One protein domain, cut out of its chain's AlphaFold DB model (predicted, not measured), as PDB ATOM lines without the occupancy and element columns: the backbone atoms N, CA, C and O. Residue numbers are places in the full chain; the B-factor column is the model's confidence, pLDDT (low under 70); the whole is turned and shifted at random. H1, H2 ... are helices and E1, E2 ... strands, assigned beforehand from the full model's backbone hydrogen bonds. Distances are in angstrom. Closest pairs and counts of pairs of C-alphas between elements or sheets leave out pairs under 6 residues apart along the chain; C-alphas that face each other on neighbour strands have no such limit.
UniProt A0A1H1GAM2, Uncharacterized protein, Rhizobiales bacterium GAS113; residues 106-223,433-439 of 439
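What this domain is: This is residues 106 to 223 and 433 to 439 of the 439 residues of an uncharacterized protein of Rhizobiales bacterium GAS113 (UniProt A0A1H1GAM2). With little regular structure, two lobes form: a small sheet with helical hairpin H1 and H2, and loops round E4, residues 187 to 223. Of 125 printed residues, class mixed, only 37 are in named elements, E1 E2 E3 H1 H2 E4 E5. Sheet E1 E5 E2 is antiparallel; the whole is compact, radius of gyration of the C-alphas 15.0 A, spanning 43 by 37 by 25 A.

How they stand to each other: From E1, residues 110 to 113, look to E5, residues 434 to 438: N 111 and O 436 are within hydrogen-bond range, 2.8 A. H1, residues 143 to 155, only grazes the sheet and touches H2, residues 169 to 174, closest C-alphas Ile 150 and Ala 169, 5.2 A. Every O i to N i+4 pair is within range in H2, 7 of 9 in H1.

Where its parts are: Find C-alpha 110 at (-21.197, 24.354, 18.881), then E2 at 122 to 124, E3 at 129 to 131, E4 at 208 to 210.

The domain as a whole: Residues 224 to 432 are cut out; C-alphas 223 and 433 are 17.1 A apart. Link H2 to E4 is long.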
ATOM      1  N   LYS A 106     -13.749  28.112  20.567       90.81
ATOM      2  CA  LYS A 106     -12.760  27.080  20.879       90.81
ATOM      3  C   LYS A 106     -13.130  25.771  20.196       90.81
ATOM      4  O   LYS A 106     -14.296  25.523  19.910       90.81
ATOM      5  N   THR A 107     -12.140  24.907  20.005       94.06
ATOM      6  CA  THR A 107     -12.335  23.494  19.673       94.06
ATOM      7  C   THR A 107     -13.444  22.873  20.525       94.06
ATOM      8  O   THR A 107     -13.405  22.968  21.751       94.06
ATOM      9  N   GLY A 108     -14.423  22.241  19.878       92.50
ATOM     10  CA  GLY A 108     -15.587  21.655  20.547       92.50
ATOM     11  C   GLY A 108     -16.773  22.601  20.781       92.50
ATOM     12  O   GLY A 108     -17.844  22.114  21.145       92.50
ATOM     13  N   ASP A 109     -16.649  23.912  20.533       93.88
ATOM     14  CA  ASP A 109     -17.797  24.826  20.595       93.88
ATOM     15  C   ASP A 109     -18.796  24.529  19.462       93.88
ATOM     16  O   ASP A 109     -18.428  24.393  18.290       93.88
ATOM     17  N   TYR A 110     -20.083  24.488  19.818       93.44
ATOM     18  CA  TYR A 110     -21.197  24.354  18.881       93.44
ATOM     19  C   TYR A 110     -21.555  25.698  18.237       93.44
ATOM     20  O   TYR A 110     -21.817  26.683  18.928       93.44
ATOM     21  N   VAL A 111     -21.659  25.721  16.908       93.25
ATOM     22  CA  VAL A 111     -22.021  26.912  16.129       93.25
ATOM     23  C   VAL A 111     -23.131  26.579  15.127       93.25
ATOM     24  O   VAL A 111     -22.897  25.774  14.220       93.25
ATOM     25  N   PRO A 112     -24.327  27.185  15.230       93.81
ATOM     26  CA  PRO A 112     -25.360  27.047  14.211       93.81
ATOM     27  C   PRO A 112     -25.017  27.895  12.978       93.81
ATOM     28  O   PRO A 112     -24.501  29.008  13.095       93.81
ATOM     29  N   ALA A 113     -25.340  27.397  11.785       93.75
ATOM     30  CA  ALA A 113     -25.257  28.155  10.541       93.75
ATOM     31  C   ALA A 113     -26.412  27.804   9.588       93.75
ATOM     32  O   ALA A 113     -26.855  26.656   9.500       93.75
ATOM     33  N   HIS A 114     -26.887  28.798   8.835       95.88
ATOM     34  CA  HIS A 114     -27.938  28.626   7.828       95.88
ATOM     35  C   HIS A 114     -27.339  28.200   6.473       95.88
ATOM     36  O   HIS A 114     -27.418  28.908   5.473       95.88
ATOM     37  N   THR A 115     -26.645  27.061   6.472       92.44
ATOM     38  CA  THR A 115     -26.048  26.420   5.292       92.44
ATOM     39  C   THR A 115     -25.798  24.942   5.584       92.44
ATOM     40  O   THR A 115     -25.632  24.572   6.741       92.44
ATOM     41  N   THR A 116     -25.748  24.106   4.548       91.94
ATOM     42  CA  THR A 116     -25.381  22.680   4.634       91.94
ATOM     43  C   THR A 116     -23.943  22.403   4.173       91.94
ATOM     44  O   THR A 116     -23.482  21.258   4.232       91.94
ATOM     45  N   ALA A 117     -23.228  23.431   3.699       91.19
ATOM     46  CA  ALA A 117     -21.894  23.329   3.107       91.19
ATOM     47  C   ALA A 117     -20.810  22.871   4.104       91.19
ATOM     48  O   ALA A 117     -20.987  22.924   5.321       91.19
ATOM     49  N   VAL A 118     -19.652  22.444   3.595       87.31
ATOM     50  CA  VAL A 118     -18.447  22.273   4.426       87.31
ATOM     51  C   VAL A 118     -17.849  23.657   4.704       87.31
ATOM     52  O   VAL A 118     -17.802  24.497   3.808       87.31
ATOM     53  N   ILE A 119     -17.414  23.903   5.942       86.44
ATOM     54  CA  ILE A 119     -16.839  25.180   6.386       86.44
ATOM     55  C   ILE A 119     -15.441  24.897   6.942       86.44
ATOM     56  O   ILE A 119     -15.298  24.090   7.855       86.44
ATOM     57  N   THR A 120     -14.410  25.559   6.414       88.00
ATOM     58  CA  THR A 120     -13.022  25.392   6.876       88.00
ATOM     59  C   THR A 120     -12.897  25.649   8.382       88.00
ATOM     60  O   THR A 120     -13.438  26.627   8.897       88.00
ATOM     61  N   GLY A 121     -12.185  24.767   9.093       89.12
ATOM     62  CA  GLY A 121     -12.044  24.831  10.553       89.12
ATOM     63  C   GLY A 121     -13.250  24.301  11.341       89.12
ATOM     64  O   GLY A 121     -13.320  24.528  12.549       89.12
ATOM     65  N   ARG A 122     -14.221  23.643  10.685       92.38
ATOM     66  CA  ARG A 122     -15.439  23.113  11.320       92.38
ATOM     67  C   ARG A 122     -15.930  21.808  10.684       92.38
ATOM     68  O   ARG A 122     -15.756  21.586   9.490       92.38
ATOM     69  N   VAL A 123     -16.644  20.993  11.462       96.06
ATOM     70  CA  VAL A 123     -17.326  19.759  11.009       96.06
ATOM     71  C   VAL A 123     -18.776  19.729  11.488       96.06
ATOM     72  O   VAL A 123     -19.092  20.334  12.507       96.06
ATOM     73  N   ARG A 124     -19.684  19.062  10.767       96.12
ATOM     74  CA  ARG A 124     -21.117  19.020  11.130       96.12
ATOM     75  C   ARG A 124     -21.359  17.974  12.221       96.12
ATOM     76  O   ARG A 124     -20.923  16.840  12.068       96.12
ATOM     77  N   ALA A 125     -22.091  18.318  13.281       95.56
ATOM     78  CA  ALA A 125     -22.407  17.404  14.388       95.56
ATOM     79  C   ALA A 125     -23.518  16.403  13.996       95.56
ATOM     80  O   ALA A 125     -24.673  16.527  14.397       95.56
ATOM     81  N   ASN A 126     -23.184  15.454  13.119       94.56
ATOM     82  CA  ASN A 126     -24.145  14.652  12.361       94.56
ATOM     83  C   ASN A 126     -24.048  13.131  12.600       94.56
ATOM     84  O   ASN A 126     -24.501  12.364  11.751       94.56
ATOM     85  N   GLY A 127     -23.433  12.690  13.703       94.94
ATOM     86  CA  GLY A 127     -23.300  11.267  14.058       94.94
ATOM     87  C   GLY A 127     -22.272  10.461  13.250       94.94
ATOM     88  O   GLY A 127     -22.006   9.306  13.578       94.94
ATOM     89  N   LYS A 128     -21.679  11.044  12.203       96.62
ATOM     90  CA  LYS A 128     -20.574  10.440  11.446       96.62
ATOM     91  C   LYS A 128     -19.239  10.575  12.182       96.62
ATOM     92  O   LYS A 128     -19.165  11.157  13.257       96.62
ATOM     93  N   THR A 129     -18.160  10.073  11.585       98.19
ATOM     94  CA  THR A 129     -16.829  10.033  12.200       98.19
ATOM     95  C   THR A 129     -15.846  11.107  11.715       98.19
ATOM     96  O   THR A 129     -15.892  11.524  10.555       98.19
ATOM     97  N   ILE A 130     -14.910  11.488  12.595       98.31
ATOM     98  CA  ILE A 130     -13.686  12.259  12.294       98.31
ATOM     99  C   ILE A 130     -12.418  11.473  12.657       98.31
ATOM    100  O   ILE A 130     -12.464  10.558  13.482       98.31
ATOM    101  N   GLY A 131     -11.289  11.854  12.059       96.88
ATOM    102  CA  GLY A 131      -9.957  11.302  12.309       96.88
ATOM    103  C   GLY A 131      -8.906  11.960  11.408       96.88
ATOM    104  O   GLY A 131      -9.217  12.901  10.675       96.88
ATOM    105  N   ASP A 132      -7.667  11.476  11.448       95.75
ATOM    106  CA  ASP A 132      -6.580  11.978  10.598       95.75
ATOM    107  C   ASP A 132      -6.809  11.684   9.094       95.75
ATOM    108  O   ASP A 132      -7.766  11.005   8.710       95.75
ATOM    109  N   ALA A 133      -5.901  12.170   8.241       94.56
ATOM    110  CA  ALA A 133      -5.945  12.030   6.782       94.56
ATOM    111  C   ALA A 133      -6.124  10.590   6.253       94.56
ATOM    112  O   ALA A 133      -6.739  10.410   5.203       94.56
ATOM    113  N   ILE A 134      -5.587   9.572   6.938       93.81
ATOM    114  CA  ILE A 134      -5.657   8.160   6.517       93.81
ATOM    115  C   ILE A 134      -6.610   7.302   7.365       93.81
ATOM    116  O   ILE A 134      -6.795   6.125   7.061       93.81
ATOM    117  N   SER A 135      -7.279   7.884   8.366       95.50
ATOM    118  CA  SER A 135      -8.232   7.192   9.254       95.50
ATOM    119  C   SER A 135      -9.469   6.586   8.568       95.50
ATOM    120  O   SER A 135     -10.161   5.753   9.154       95.50
ATOM    121  N   GLY A 136      -9.803   7.029   7.350       94.25
ATOM    122  CA  GLY A 136     -11.046   6.648   6.667       94.25
ATOM    123  C   GLY A 136     -12.313   7.270   7.273       94.25
ATOM    124  O   GLY A 136     -13.408   6.736   7.095       94.25
ATOM    125  N   ALA A 137     -12.184   8.380   8.006       97.00
ATOM    126  CA  ALA A 137     -13.309   9.086   8.612       97.00
ATOM    127  C   ALA A 137     -14.361   9.580   7.595       97.00
ATOM    128  O   ALA A 137     -14.057   9.941   6.460       97.00
ATOM    129  N   THR A 138     -15.628   9.599   8.022       96.56
ATOM    130  CA  THR A 138     -16.806   9.700   7.129       96.56
ATOM    131  C   THR A 138     -17.457  11.086   7.056       96.56
ATOM    132  O   THR A 138     -18.285  11.342   6.172       96.56
ATOM    133  N   GLU A 139     -17.096  11.995   7.963       95.50
ATOM    134  CA  GLU A 139     -17.381  13.429   7.843       95.50
ATOM    135  C   GLU A 139     -16.144  14.213   7.415       95.50
ATOM    136  O   GLU A 139     -16.231  15.003   6.475       95.50
ATOM    137  N   PHE A 140     -15.008  13.997   8.086       95.81
ATOM    138  CA  PHE A 140     -13.757  14.687   7.779       95.81
ATOM    139  C   PHE A 140     -12.537  13.872   8.239       95.81
ATOM    140  O   PHE A 140     -12.432  13.524   9.416       95.81
ATOM    141  N   ALA A 141     -11.640  13.571   7.297       95.88
ATOM    142  CA  ALA A 141     -10.385  12.846   7.495       95.88
ATOM    143  C   ALA A 141      -9.221  13.800   7.180       95.88
ATOM    144  O   ALA A 141      -8.899  14.013   6.011       95.88
ATOM    145  N   ASP A 142      -8.654  14.446   8.200       92.81
ATOM    146  CA  ASP A 142      -7.665  15.522   8.037       92.81
ATOM    147  C   ASP A 142      -6.855  15.743   9.335       92.81
ATOM    148  O   ASP A 142      -7.428  15.600  10.421       92.81
ATOM    149  N   PRO A 143      -5.559  16.123   9.290       91.25
ATOM    150  CA  PRO A 143      -4.753  16.366  10.493       91.25
ATOM    151  C   PRO A 143      -5.284  17.483  11.410       91.25
ATOM    152  O   PRO A 143      -5.030  17.463  12.614       91.25
ATOM    153  N   ALA A 144      -6.058  18.439  10.882       90.31
ATOM    154  CA  ALA A 144      -6.691  19.497  11.671       90.31
ATOM    155  C   ALA A 144      -7.757  18.972  12.653       90.31
ATOM    156  O   ALA A 144      -8.159  19.696  13.557       90.31
ATOM    157  N   THR A 145      -8.205  17.718  12.517       95.38
ATOM    158  CA  THR A 145      -9.162  17.091  13.447       95.38
ATOM    159  C   THR A 145      -8.571  16.718  14.805       95.38
ATOM    160  O   THR A 145      -9.336  16.383  15.710       95.38
ATOM    161  N   GLN A 146      -7.241  16.739  14.973       96.12
ATOM    162  CA  GLN A 146      -6.576  16.209  16.170       96.12
ATOM    163  C   GLN A 146      -7.089  16.839  17.472       96.12
ATOM    164  O   GLN A 146      -7.312  16.123  18.451       96.12
ATOM    165  N   ALA A 147      -7.299  18.158  17.493       95.94
ATOM    166  CA  ALA A 147      -7.761  18.853  18.687       95.94
ATOM    167  C   ALA A 147      -9.209  18.456  19.034       95.94
ATOM    168  O   ALA A 147      -9.450  18.004  20.157       95.94
ATOM    169  N   LEU A 148     -10.150  18.512  18.082       96.94
ATOM    170  CA  LEU A 148     -11.528  18.058  18.300       96.94
ATOM    171  C   LEU A 148     -11.636  16.563  18.643       96.94
ATOM    172  O   LEU A 148     -12.429  16.206  19.513       96.94
ATOM    173  N   PHE A 149     -10.829  15.690  18.031       98.06
ATOM    174  CA  PHE A 149     -10.775  14.269  18.396       98.06
ATOM    175  C   PHE A 149     -10.387  14.109  19.868       98.06
ATOM    176  O   PHE A 149     -11.068  13.411  20.618       98.06
ATOM    177  N   ILE A 150      -9.316  14.782  20.305       97.50
ATOM    178  CA  ILE A 150      -8.834  14.713  21.689       97.50
ATOM    179  C   ILE A 150      -9.846  15.331  22.660       97.50
ATOM    180  O   ILE A 150     -10.058  14.778  23.740       97.50
ATOM    181  N   PHE A 151     -10.515  16.423  22.282       97.12
ATOM    182  CA  PHE A 151     -11.593  17.014  23.070       97.12
ATOM    183  C   PHE A 151     -12.756  16.031  23.264       97.12
ATOM    184  O   PHE A 151     -13.072  15.683  24.400       97.12
ATOM    185  N   LEU A 152     -13.344  15.524  22.174       97.06
ATOM    186  CA  LEU A 152     -14.494  14.614  22.222       97.06
ATOM    187  C   LEU A 152     -14.164  13.306  22.949       97.06
ATOM    188  O   LEU A 152     -14.968  12.836  23.750       97.06
ATOM    189  N   TRP A 153     -12.965  12.753  22.743       97.62
ATOM    190  CA  TRP A 153     -12.519  11.539  23.431       97.62
ATOM    191  C   TRP A 153     -12.495  11.718  24.956       97.62
ATOM    192  O   TRP A 153     -12.869  10.793  25.672       97.62
ATOM    193  N   ASN A 154     -12.095  12.884  25.470       95.44
ATOM    194  CA  ASN A 154     -12.069  13.139  26.916       95.44
ATOM    195  C   ASN A 154     -13.417  13.629  27.478       95.44
ATOM    196  O   ASN A 154     -13.722  13.344  28.632       95.44
ATOM    197  N   ALA A 155     -14.208  14.370  26.693       92.88
ATOM    198  CA  ALA A 155     -15.444  15.007  27.155       92.88
ATOM    199  C   ALA A 155     -16.671  14.080  27.142       92.88
ATOM    200  O   ALA A 155     -17.561  14.234  27.976       92.88
ATOM    201  N   ASP A 156     -16.730  13.131  26.204       93.38
ATOM    202  CA  ASP A 156     -17.870  12.236  26.020       93.38
ATOM    203  C   ASP A 156     -17.374  10.804  25.787       93.38
ATOM    204  O   ASP A 156     -16.750  10.486  24.772       93.38
ATOM    205  N   SER A 157     -17.632   9.923  26.755       91.50
ATOM    206  CA  SER A 157     -17.249   8.509  26.707       91.50
ATOM    207  C   SER A 157     -18.222   7.635  25.907       91.50
ATOM    208  O   SER A 157     -17.861   6.510  25.561       91.50
ATOM    209  N   SER A 158     -19.421   8.140  25.585       90.62
ATOM    210  CA  SER A 158     -20.456   7.420  24.831       90.62
ATOM    211  C   SER A 158     -20.165   7.376  23.329       90.62
ATOM    212  O   SER A 158     -20.544   6.417  22.654       90.62
ATOM    213  N   LEU A 159     -19.427   8.368  22.812       95.06
ATOM    214  CA  LEU A 159     -18.975   8.402  21.422       95.06
ATOM    215  C   LEU A 159     -18.095   7.186  21.112       95.06
ATOM    216  O   LEU A 159     -17.112   6.901  21.810       95.06
ATOM    217  N   SER A 160     -18.444   6.469  20.048       95.75
ATOM    218  CA  SER A 160     -17.721   5.279  19.614       95.75
ATOM    219  C   SER A 160     -16.380   5.646  18.978       95.75
ATOM    220  O   SER A 160     -16.275   6.586  18.194       95.75
ATOM    221  N   VAL A 161     -15.344   4.874  19.313       98.00
ATOM    222  CA  VAL A 161     -14.006   4.952  18.707       98.00
ATOM    223  C   VAL A 161     -13.750   3.645  17.958       98.00
ATOM    224  O   VAL A 161     -14.018   2.565  18.492       98.00
ATOM    225  N   SER A 162     -13.245   3.713  16.726       97.44
ATOM    226  CA  SER A 162     -12.998   2.522  15.901       97.44
ATOM    227  C   SER A 162     -11.949   1.607  16.542       97.44
ATOM    228  O   SER A 162     -10.826   2.034  16.807       97.44
ATOM    229  N   GLY A 163     -12.302   0.341  16.786       94.25
ATOM    230  CA  GLY A 163     -11.447  -0.591  17.534       94.25
ATOM    231  C   GLY A 163     -11.414  -0.339  19.049       94.25
ATOM    232  O   GLY A 163     -10.533  -0.858  19.730       94.25
ATOM    233  N   GLY A 164     -12.353   0.450  19.580       95.62
ATOM    234  CA  GLY A 164     -12.437   0.797  20.997       95.62
ATOM    235  C   GLY A 164     -11.433   1.870  21.430       95.62
ATOM    236  O   GLY A 164     -10.527   2.250  20.686       95.62
ATOM    237  N   ARG A 165     -11.605   2.363  22.658       97.06
ATOM    238  CA  ARG A 165     -10.731   3.370  23.278       97.06
ATOM    239  C   ARG A 165      -9.464   2.712  23.824       97.06
ATOM    240  O   ARG A 165      -9.543   1.690  24.499       97.06
ATOM    241  N   GLY A 166      -8.307   3.275  23.490       94.88
ATOM    242  CA  GLY A 166      -6.989   2.842  23.949       94.88
ATOM    243  C   GLY A 166      -6.521   3.583  25.203       94.88
ATOM    244  O   GLY A 166      -7.318   4.105  25.978       94.88
ATOM    245  N   ALA A 167      -5.201   3.634  25.403       93.81
ATOM    246  CA  ALA A 167      -4.593   4.208  26.607       93.81
ATOM    247  C   ALA A 167      -4.704   5.744  26.708       93.81
ATOM    248  O   ALA A 167      -4.638   6.287  27.808       93.81
ATOM    249  N   SER A 168      -4.845   6.456  25.584       96.50
ATOM    250  CA  SER A 168      -5.099   7.902  25.556       96.50
ATOM    251  C   SER A 168      -5.652   8.346  24.201       96.50
ATOM    252  O   SER A 168      -5.410   7.700  23.180       96.50
ATOM    253  N   ALA A 169      -6.331   9.496  24.178       97.00
ATOM    254  CA  ALA A 169      -6.869  10.085  22.952       97.00
ATOM    255  C   ALA A 169      -5.807  10.315  21.860       97.00
ATOM    256  O   ALA A 169      -6.049  10.025  20.693       97.00
ATOM    257  N   LEU A 170      -4.615  10.801  22.232       96.50
ATOM    258  CA  LEU A 170      -3.523  11.041  21.283       96.50
ATOM    259  C   LEU A 170      -2.930   9.727  20.745       96.50
ATOM    260  O   LEU A 170      -2.554   9.664  19.579       96.50
ATOM    261  N   ALA A 171      -2.872   8.672  21.564       97.00
ATOM    262  CA  ALA A 171      -2.443   7.352  21.103       97.00
ATOM    263  C   ALA A 171      -3.468   6.723  20.144       97.00
ATOM    264  O   ALA A 171      -3.075   6.126  19.147       97.00
ATOM    265  N   ASP A 172      -4.767   6.896  20.408       97.88
ATOM    266  CA  ASP A 172      -5.832   6.459  19.502       97.88
ATOM    267  C   ASP A 172      -5.812   7.231  18.174       97.88
ATOM    268  O   ASP A 172      -5.897   6.613  17.112       97.88
ATOM    269  N   TYR A 173      -5.630   8.554  18.220       96.88
ATOM    270  CA  TYR A 173      -5.505   9.392  17.025       96.88
ATOM    271  C   TYR A 173      -4.290   8.999  16.174       96.88
ATOM    272  O   TYR A 173      -4.419   8.748  14.982       96.88
ATOM    273  N   ASN A 174      -3.115   8.852  16.797       96.06
ATOM    274  CA  ASN A 174      -1.882   8.458  16.107       96.06
ATOM    275  C   ASN A 174      -1.890   6.987  15.634       96.06
ATOM    276  O   ASN A 174      -1.026   6.591  14.854       96.06
ATOM    277  N   ALA A 175      -2.851   6.176  16.090       96.75
ATOM    278  CA  ALA A 175      -3.143   4.847  15.551       96.75
ATOM    279  C   ALA A 175      -4.119   4.886  14.352       96.75
ATOM    280  O   ALA A 175      -4.557   3.834  13.886       96.75
ATOM    281  N   ASN A 176      -4.440   6.083  13.847       96.88
ATOM    282  CA  ASN A 176      -5.370   6.365  12.750       96.88
ATOM    283  C   ASN A 176      -6.806   5.888  13.028       96.88
ATOM    284  O   ASN A 176      -7.542   5.489  12.124       96.88
ATOM    285  N   LYS A 177      -7.218   5.890  14.304       98.19
ATOM    286  CA  LYS A 177      -8.603   5.592  14.677       98.19
ATOM    287  C   LYS A 177      -9.514   6.770  14.353       98.19
ATOM    288  O   LYS A 177      -9.109   7.929  14.373       98.19
ATOM    289  N   THR A 178     -10.786   6.458  14.151       98.38
ATOM    290  CA  THR A 178     -11.860   7.443  14.035       98.38
ATOM    291  C   THR A 178     -12.691   7.500  15.317       98.38
ATOM    292  O   THR A 178     -12.810   6.496  16.024       98.38
ATOM    293  N   ILE A 179     -13.277   8.661  15.612       98.31
ATOM    294  CA  ILE A 179     -14.285   8.846  16.668       98.31
ATOM    295  C   ILE A 179     -15.580   9.374  16.048       98.31
ATOM    296  O   ILE A 179     -15.537  10.194  15.128       98.31
ATOM    297  N   ALA A 180     -16.728   8.901  16.527       97.56
ATOM    298  CA  ALA A 180     -18.023   9.467  16.172       97.56
ATOM    299  C   ALA A 180     -18.163  10.899  16.712       97.56
ATOM    300  O   ALA A 180     -17.762  11.200  17.834       97.56
ATOM    301  N   LEU A 181     -18.767  11.776  15.920       96.38
ATOM    302  CA  LEU A 181     -19.260  13.070  16.365       96.38
ATOM    303  C   LEU A 181     -20.595  12.882  17.100       96.38
ATOM    304  O   LEU A 181     -21.356  11.974  16.753       96.38
ATOM    305  N   PRO A 182     -20.940  13.770  18.047       94.69
ATOM    306  CA  PRO A 182     -22.306  13.890  18.539       94.69
ATOM    307  C   PRO A 182     -23.308  14.012  17.385       94.69
ATOM    308  O   PRO A 182     -23.064  14.710  16.397       94.69
ATOM    309  N   ASP A 183     -24.442  13.329  17.511       93.31
ATOM    310  CA  ASP A 183     -25.551  13.405  16.562       93.31
ATOM    311  C   ASP A 183     -26.613  14.378  17.079       93.31
ATOM    312  O   ASP A 183     -27.222  14.146  18.126       93.31
ATOM    313  N   ILE A 184     -26.853  15.461  16.340       92.06
ATOM    314  CA  ILE A 184     -27.911  16.435  16.646       92.06
ATOM    315  C   ILE A 184     -29.041  16.429  15.605       92.06
ATOM    316  O   ILE A 184     -29.934  17.272  15.677       92.06
ATOM    317  N   ASN A 185     -29.037  15.512  14.629       90.62
ATOM    318  CA  ASN A 185     -30.027  15.516  13.549       90.62
ATOM    319  C   ASN A 185     -31.461  15.421  14.106       90.62
ATOM    320  O   ASN A 185     -31.824  14.451  14.767       90.62
ATOM    321  N   GLY A 186     -32.279  16.448  13.844       89.44
ATOM    322  CA  GLY A 186     -33.651  16.544  14.360       89.44
ATOM    323  C   GLY A 186     -33.767  16.787  15.872       89.44
ATOM    324  O   GLY A 186     -34.858  16.645  16.416       89.44
ATOM    325  N   ARG A 187     -32.674  17.140  16.563       90.00
ATOM    326  CA  ARG A 187     -32.631  17.367  18.017       90.00
ATOM    327  C   ARG A 187     -32.409  18.844  18.338       90.00
ATOM    328  O   ARG A 187     -31.718  19.556  17.612       90.00
ATOM    329  N   THR A 188     -32.956  19.287  19.467       89.50
ATOM    330  CA  THR A 188     -32.544  20.536  20.122       89.50
ATOM    331  C   THR A 188     -31.542  20.232  21.236       89.50
ATOM    332  O   THR A 188     -31.517  19.119  21.764       89.50
ATOM    333  N   LEU A 189     -30.714  21.211  21.597       90.69
ATOM    334  CA  LEU A 189     -29.748  21.084  22.687       90.69
ATOM    335  C   LEU A 189     -30.384  21.516  24.015       90.69
ATOM    336  O   LEU A 189     -30.934  22.612  24.122       90.69
ATOM    337  N   PHE A 190     -30.247  20.675  25.039       90.88
ATOM    338  CA  PHE A 190     -30.550  21.003  26.433       90.88
ATOM    339  C   PHE A 190     -29.259  20.981  27.260       90.88
ATOM    340  O   PHE A 190     -28.332  20.229  26.957       90.88
ATOM    341  N   GLY A 191     -29.189  21.797  28.312       91.81
ATOM    342  CA  GLY A 191     -28.089  21.729  29.276       91.81
ATOM    343  C   GLY A 191     -28.189  20.471  30.143       91.81
ATOM    344  O   GLY A 191     -29.286  20.126  30.582       91.81
ATOM    345  N   ILE A 192     -27.057  19.811  30.403       92.19
ATOM    346  CA  ILE A 192     -26.994  18.657  31.314       92.19
ATOM    347  C   ILE A 192     -27.436  19.056  32.726       92.19
ATOM    348  O   ILE A 192     -27.115  20.142  33.218       92.19
ATOM    349  N   ASP A 193     -28.170  18.181  33.403       92.44
ATOM    350  CA  ASP A 193     -28.730  18.489  34.712       92.44
ATOM    351  C   ASP A 193     -27.617  18.575  35.769       92.44
ATOM    352  O   ASP A 193     -26.905  17.608  36.034       92.44
ATOM    353  N   GLY A 194     -27.457  19.769  36.343       89.44
ATOM    354  CA  GLY A 194     -26.360  20.135  37.245       89.44
ATOM    355  C   GLY A 194     -25.253  20.984  36.607       89.44
ATOM    356  O   GLY A 194     -24.585  21.714  37.331       89.44
ATOM    357  N   MET A 195     -25.083  20.977  35.275       90.19
ATOM    358  CA  MET A 195     -24.126  21.836  34.538       90.19
ATOM    359  C   MET A 195     -22.696  21.877  35.131       90.19
ATOM    360  O   MET A 195     -22.095  22.942  35.263       90.19
ATOM    361  N   GLY A 196     -22.146  20.718  35.513       85.50
ATOM    362  CA  GLY A 196     -20.832  20.610  36.177       85.50
ATOM    363  C   GLY A 196     -20.872  20.707  37.710       85.50
ATOM    364  O   GLY A 196     -19.829  20.687  38.356       85.50
ATOM    365  N   SER A 197     -22.069  20.784  38.291       87.88
ATOM    366  CA  SER A 197     -22.365  20.686  39.723       87.88
ATOM    367  C   SER A 197     -23.402  19.577  39.978       87.88
ATOM    368  O   SER A 197     -23.742  18.812  39.071       87.88
ATOM    369  N   SER A 198     -23.913  19.469  41.205       91.50
ATOM    370  CA  SER A 198     -24.965  18.509  41.567       91.50
ATOM    371  C   SER A 198     -26.245  18.703  40.731       91.50
ATOM    372  O   SER A 198     -26.626  19.850  40.480       91.50
ATOM    373  N   PRO A 199     -26.955  17.623  40.338       91.81
ATOM    374  CA  PRO A 199     -28.166  17.724  39.522       91.81
ATOM    375  C   PRO A 199     -29.286  18.529  40.189       91.81
ATOM    376  O   PRO A 199     -29.494  18.453  41.399       91.81
ATOM    377  N   THR A 200     -30.041  19.270  39.379       92.56
ATOM    378  CA  THR A 200     -31.161  20.125  39.810       92.56
ATOM    379  C   THR A 200     -32.532  19.452  39.696       92.56
ATOM    380  O   THR A 200     -33.526  20.019  40.146       92.56
ATOM    381  N   GLY A 201     -32.605  18.258  39.100       93.25
ATOM    382  CA  GLY A 201     -33.829  17.470  38.925       93.25
ATOM    383  C   GLY A 201     -34.691  17.890  37.730       93.25
ATOM    384  O   GLY A 201     -35.734  17.286  37.486       93.25
ATOM    385  N   ARG A 202     -34.268  18.894  36.952       92.00
ATOM    386  CA  ARG A 202     -35.023  19.443  35.812       92.00
ATOM    387  C   ARG A 202     -35.220  18.449  34.669       92.00
ATOM    388  O   ARG A 202     -36.162  18.615  33.902       92.00
ATOM    389  N   LEU A 203     -34.363  17.434  34.562       92.12
ATOM    390  CA  LEU A 203     -34.485  16.358  33.572       92.12
ATOM    391  C   LEU A 203     -34.795  14.990  34.212       92.12
ATOM    392  O   LEU A 203     -34.722  13.969  33.533       92.12
ATOM    393  N   ALA A 204     -35.171  14.944  35.497       87.31
ATOM    394  CA  ALA A 204     -35.390  13.692  36.237       87.31
ATOM    395  C   ALA A 204     -36.522  12.809  35.673       87.31
ATOM    396  O   ALA A 204     -36.507  11.595  35.862       87.31
ATOM    397  N   ASN A 205     -37.484  13.409  34.967       87.56
ATOM    398  CA  ASN A 205     -38.608  12.723  34.322       87.56
ATOM    399  C   ASN A 205     -38.508  12.706  32.783       87.56
ATOM    400  O   ASN A 205     -39.489  12.383  32.117       87.56
ATOM    401  N   ALA A 206     -37.360  13.073  32.204       89.31
ATOM    402  CA  ALA A 206     -37.166  13.041  30.757       89.31
ATOM    403  C   ALA A 206     -36.896  11.608  30.258       89.31
ATOM    404  O   ALA A 206     -36.108  10.867  30.846       89.31
ATOM    405  N   THR A 207     -37.524  11.223  29.146       90.25
ATOM    406  CA  THR A 207     -37.308   9.918  28.505       90.25
ATOM    407  C   THR A 207     -36.009   9.932  27.700       90.25
ATOM    408  O   THR A 207     -35.946  10.558  26.641       90.25
ATOM    409  N   PHE A 208     -34.979   9.230  28.174       90.56
ATOM    410  CA  PHE A 208     -33.706   9.070  27.464       90.56
ATOM    411  C   PHE A 208     -33.722   7.831  26.559       90.56
ATOM    412  O   PHE A 208     -34.077   6.739  26.994       90.56
ATOM    413  N   ALA A 209     -33.303   8.008  25.307       88.06
ATOM    414  CA  ALA A 209     -33.002   6.929  24.366       88.06
ATOM    415  C   ALA A 209     -31.544   6.446  24.512       88.06
ATOM    416  O   ALA A 209     -31.242   5.286  24.235       88.06
ATOM    417  N   SER A 210     -30.647   7.320  24.977       88.06
ATOM    418  CA  SER A 210     -29.277   6.991  25.372       88.06
ATOM    419  C   SER A 210     -28.826   7.861  26.549       88.06
ATOM    420  O   SER A 210     -29.201   9.028  26.661       88.06
ATOM    421  N   GLY A 211     -27.989   7.300  27.425       89.81
ATOM    422  CA  GLY A 211     -27.422   8.028  28.561       89.81
ATOM    423  C   GLY A 211     -28.449   8.370  29.649       89.81
ATOM    424  O   GLY A 211     -29.275   7.537  30.010       89.81
ATOM    425  N   ASN A 212     -28.330   9.560  30.241       91.25
ATOM    426  CA  ASN A 212     -29.150  10.040  31.358       91.25
ATOM    427  C   ASN A 212     -29.035  11.571  31.527       91.25
ATOM    428  O   ASN A 212     -28.202  12.222  30.901       91.25
ATOM    429  N   ALA A 213     -29.818  12.135  32.450       92.19
ATOM    430  CA  ALA A 213     -29.893  13.571  32.729       92.19
ATOM    431  C   ALA A 213     -28.552  14.296  32.971       92.19
ATOM    432  O   ALA A 213     -28.469  15.488  32.688       92.19
ATOM    433  N   THR A 214     -27.521  13.627  33.496       91.81
ATOM    434  CA  THR A 214     -26.273  14.269  33.956       91.81
ATOM    435  C   THR A 214     -25.083  14.044  33.022       91.81
ATOM    436  O   THR A 214     -24.022  14.633  33.221       91.81
ATOM    437  N   THR A 215     -25.237  13.190  32.008       91.25
ATOM    438  CA  THR A 215     -24.136  12.714  31.157       91.25
ATOM    439  C   THR A 215     -24.158  13.422  29.798       91.25
ATOM    440  O   THR A 215     -25.194  13.452  29.132       91.25
ATOM    441  N   ILE A 216     -23.024  13.985  29.366       91.19
ATOM    442  CA  ILE A 216     -22.869  14.568  28.017       91.19
ATOM    443  C   ILE A 216     -23.105  13.482  26.950       91.19
ATOM    444  O   ILE A 216     -22.860  12.305  27.201       91.19
ATOM    445  N   GLY A 217     -23.654  13.864  25.794       89.06
ATOM    446  CA  GLY A 217     -23.985  12.941  24.698       89.06
ATOM    447  C   GLY A 217     -25.331  12.220  24.839       89.06
ATOM    448  O   GLY A 217     -25.830  11.657  23.865       89.06
ATOM    449  N   SER A 218     -25.957  12.271  26.019       91.88
ATOM    450  CA  SER A 218     -27.268  11.659  26.266       91.88
ATOM    451  C   SER A 218     -28.354  12.260  25.371       91.88
ATOM    452  O   SER A 218     -28.534  13.478  25.333       91.88
ATOM    453  N   ALA A 219     -29.108  11.403  24.683       91.62
ATOM    454  CA  ALA A 219     -30.192  11.793  23.787       91.62
ATOM    455  C   ALA A 219     -31.535  11.236  24.277       91.62
ATOM    456  O   ALA A 219     -31.601  10.178  24.902       91.62
ATOM    457  N   GLY A 220     -32.628  11.936  23.981       89.38
ATOM    458  CA  GLY A 220     -33.958  11.583  24.469       89.38
ATOM    459  C   GLY A 220     -35.080  12.356  23.786       89.38
ATOM    460  O   GLY A 220     -34.841  13.133  22.862       89.38
ATOM    461  N   GLY A 221     -36.300  12.132  24.269       87.38
ATOM    462  CA  GLY A 221     -37.530  12.643  23.672       87.38
ATOM    463  C   GLY A 221     -38.000  11.848  22.449       87.38
ATOM    464  O   GLY A 221     -37.409  10.845  22.049       87.38
ATOM    465  N   THR A 222     -39.101  12.314  21.868       84.88
ATOM    466  CA  THR A 222     -39.842  11.687  20.768       84.88
ATOM    467  C   THR A 222     -40.242  12.758  19.750       84.88
ATOM    468  O   THR A 222     -40.543  13.894  20.115       84.88
ATOM    469  N   GLY A 223     -40.237  12.424  18.453       82.06
ATOM    470  CA  GLY A 223     -40.626  13.379  17.401       82.06
ATOM    471  C   GLY A 223     -42.138  13.628  17.323       82.06
ATOM    472  O   GLY A 223     -42.581  14.687  16.882       82.06
ATOM    473  N   ALA A 433     -31.454  24.660  10.957       93.94
ATOM    474  CA  ALA A 433     -30.094  25.126  10.715       93.94
ATOM    475  C   ALA A 433     -29.124  23.963  10.969       93.94
ATOM    476  O   ALA A 433     -29.419  23.069  11.766       93.94
ATOM    477  N   THR A 434     -27.967  23.959  10.310       95.56
ATOM    478  CA  THR A 434     -26.940  22.942  10.555       95.56
ATOM    479  C   THR A 434     -26.026  23.410  11.679       95.56
ATOM    480  O   THR A 434     -25.551  24.546  11.669       95.56
ATOM    481  N   TRP A 435     -25.773  22.535  12.651       96.00
ATOM    482  CA  TRP A 435     -24.829  22.801  13.730       96.00
ATOM    483  C   TRP A 435     -23.466  22.195  13.417       96.00
ATOM    484  O   TRP A 435     -23.350  21.055  12.958       96.00
ATOM    485  N   TYR A 436     -22.436  22.980  13.698       95.56
ATOM    486  CA  TYR A 436     -21.046  22.641  13.470       95.56
ATOM    487  C   TYR A 436     -20.283  22.639  14.792       95.56
ATOM    488  O   TYR A 436     -20.537  23.488  15.642       95.56
ATOM    489  N   LEU A 437     -19.320  21.736  14.927       95.88
ATOM    490  CA  LEU A 437     -18.269  21.792  15.937       95.88
ATOM    491  C   LEU A 437     -17.043  22.482  15.334       95.88
ATOM    492  O   LEU A 437     -16.694  22.231  14.176       95.88
ATOM    493  N   VAL A 438     -16.397  23.350  16.108       95.50
ATOM    494  CA  VAL A 438     -15.081  23.917  15.768       95.50
ATOM    495  C   VAL A 438     -13.991  22.863  15.988       95.50
ATOM    496  O   VAL A 438     -14.056  22.114  16.966       95.50
ATOM    497  N   LEU A 439     -13.033  22.796  15.055       91.25
ATOM    498  CA  LEU A 439     -11.930  21.823  15.051       91.25
ATOM    499  C   LEU A 439     -10.894  22.030  16.167       91.25
ATOM    500  O   LEU A 439     -10.781  23.162  16.692       91.25
TER     501      LEU A 439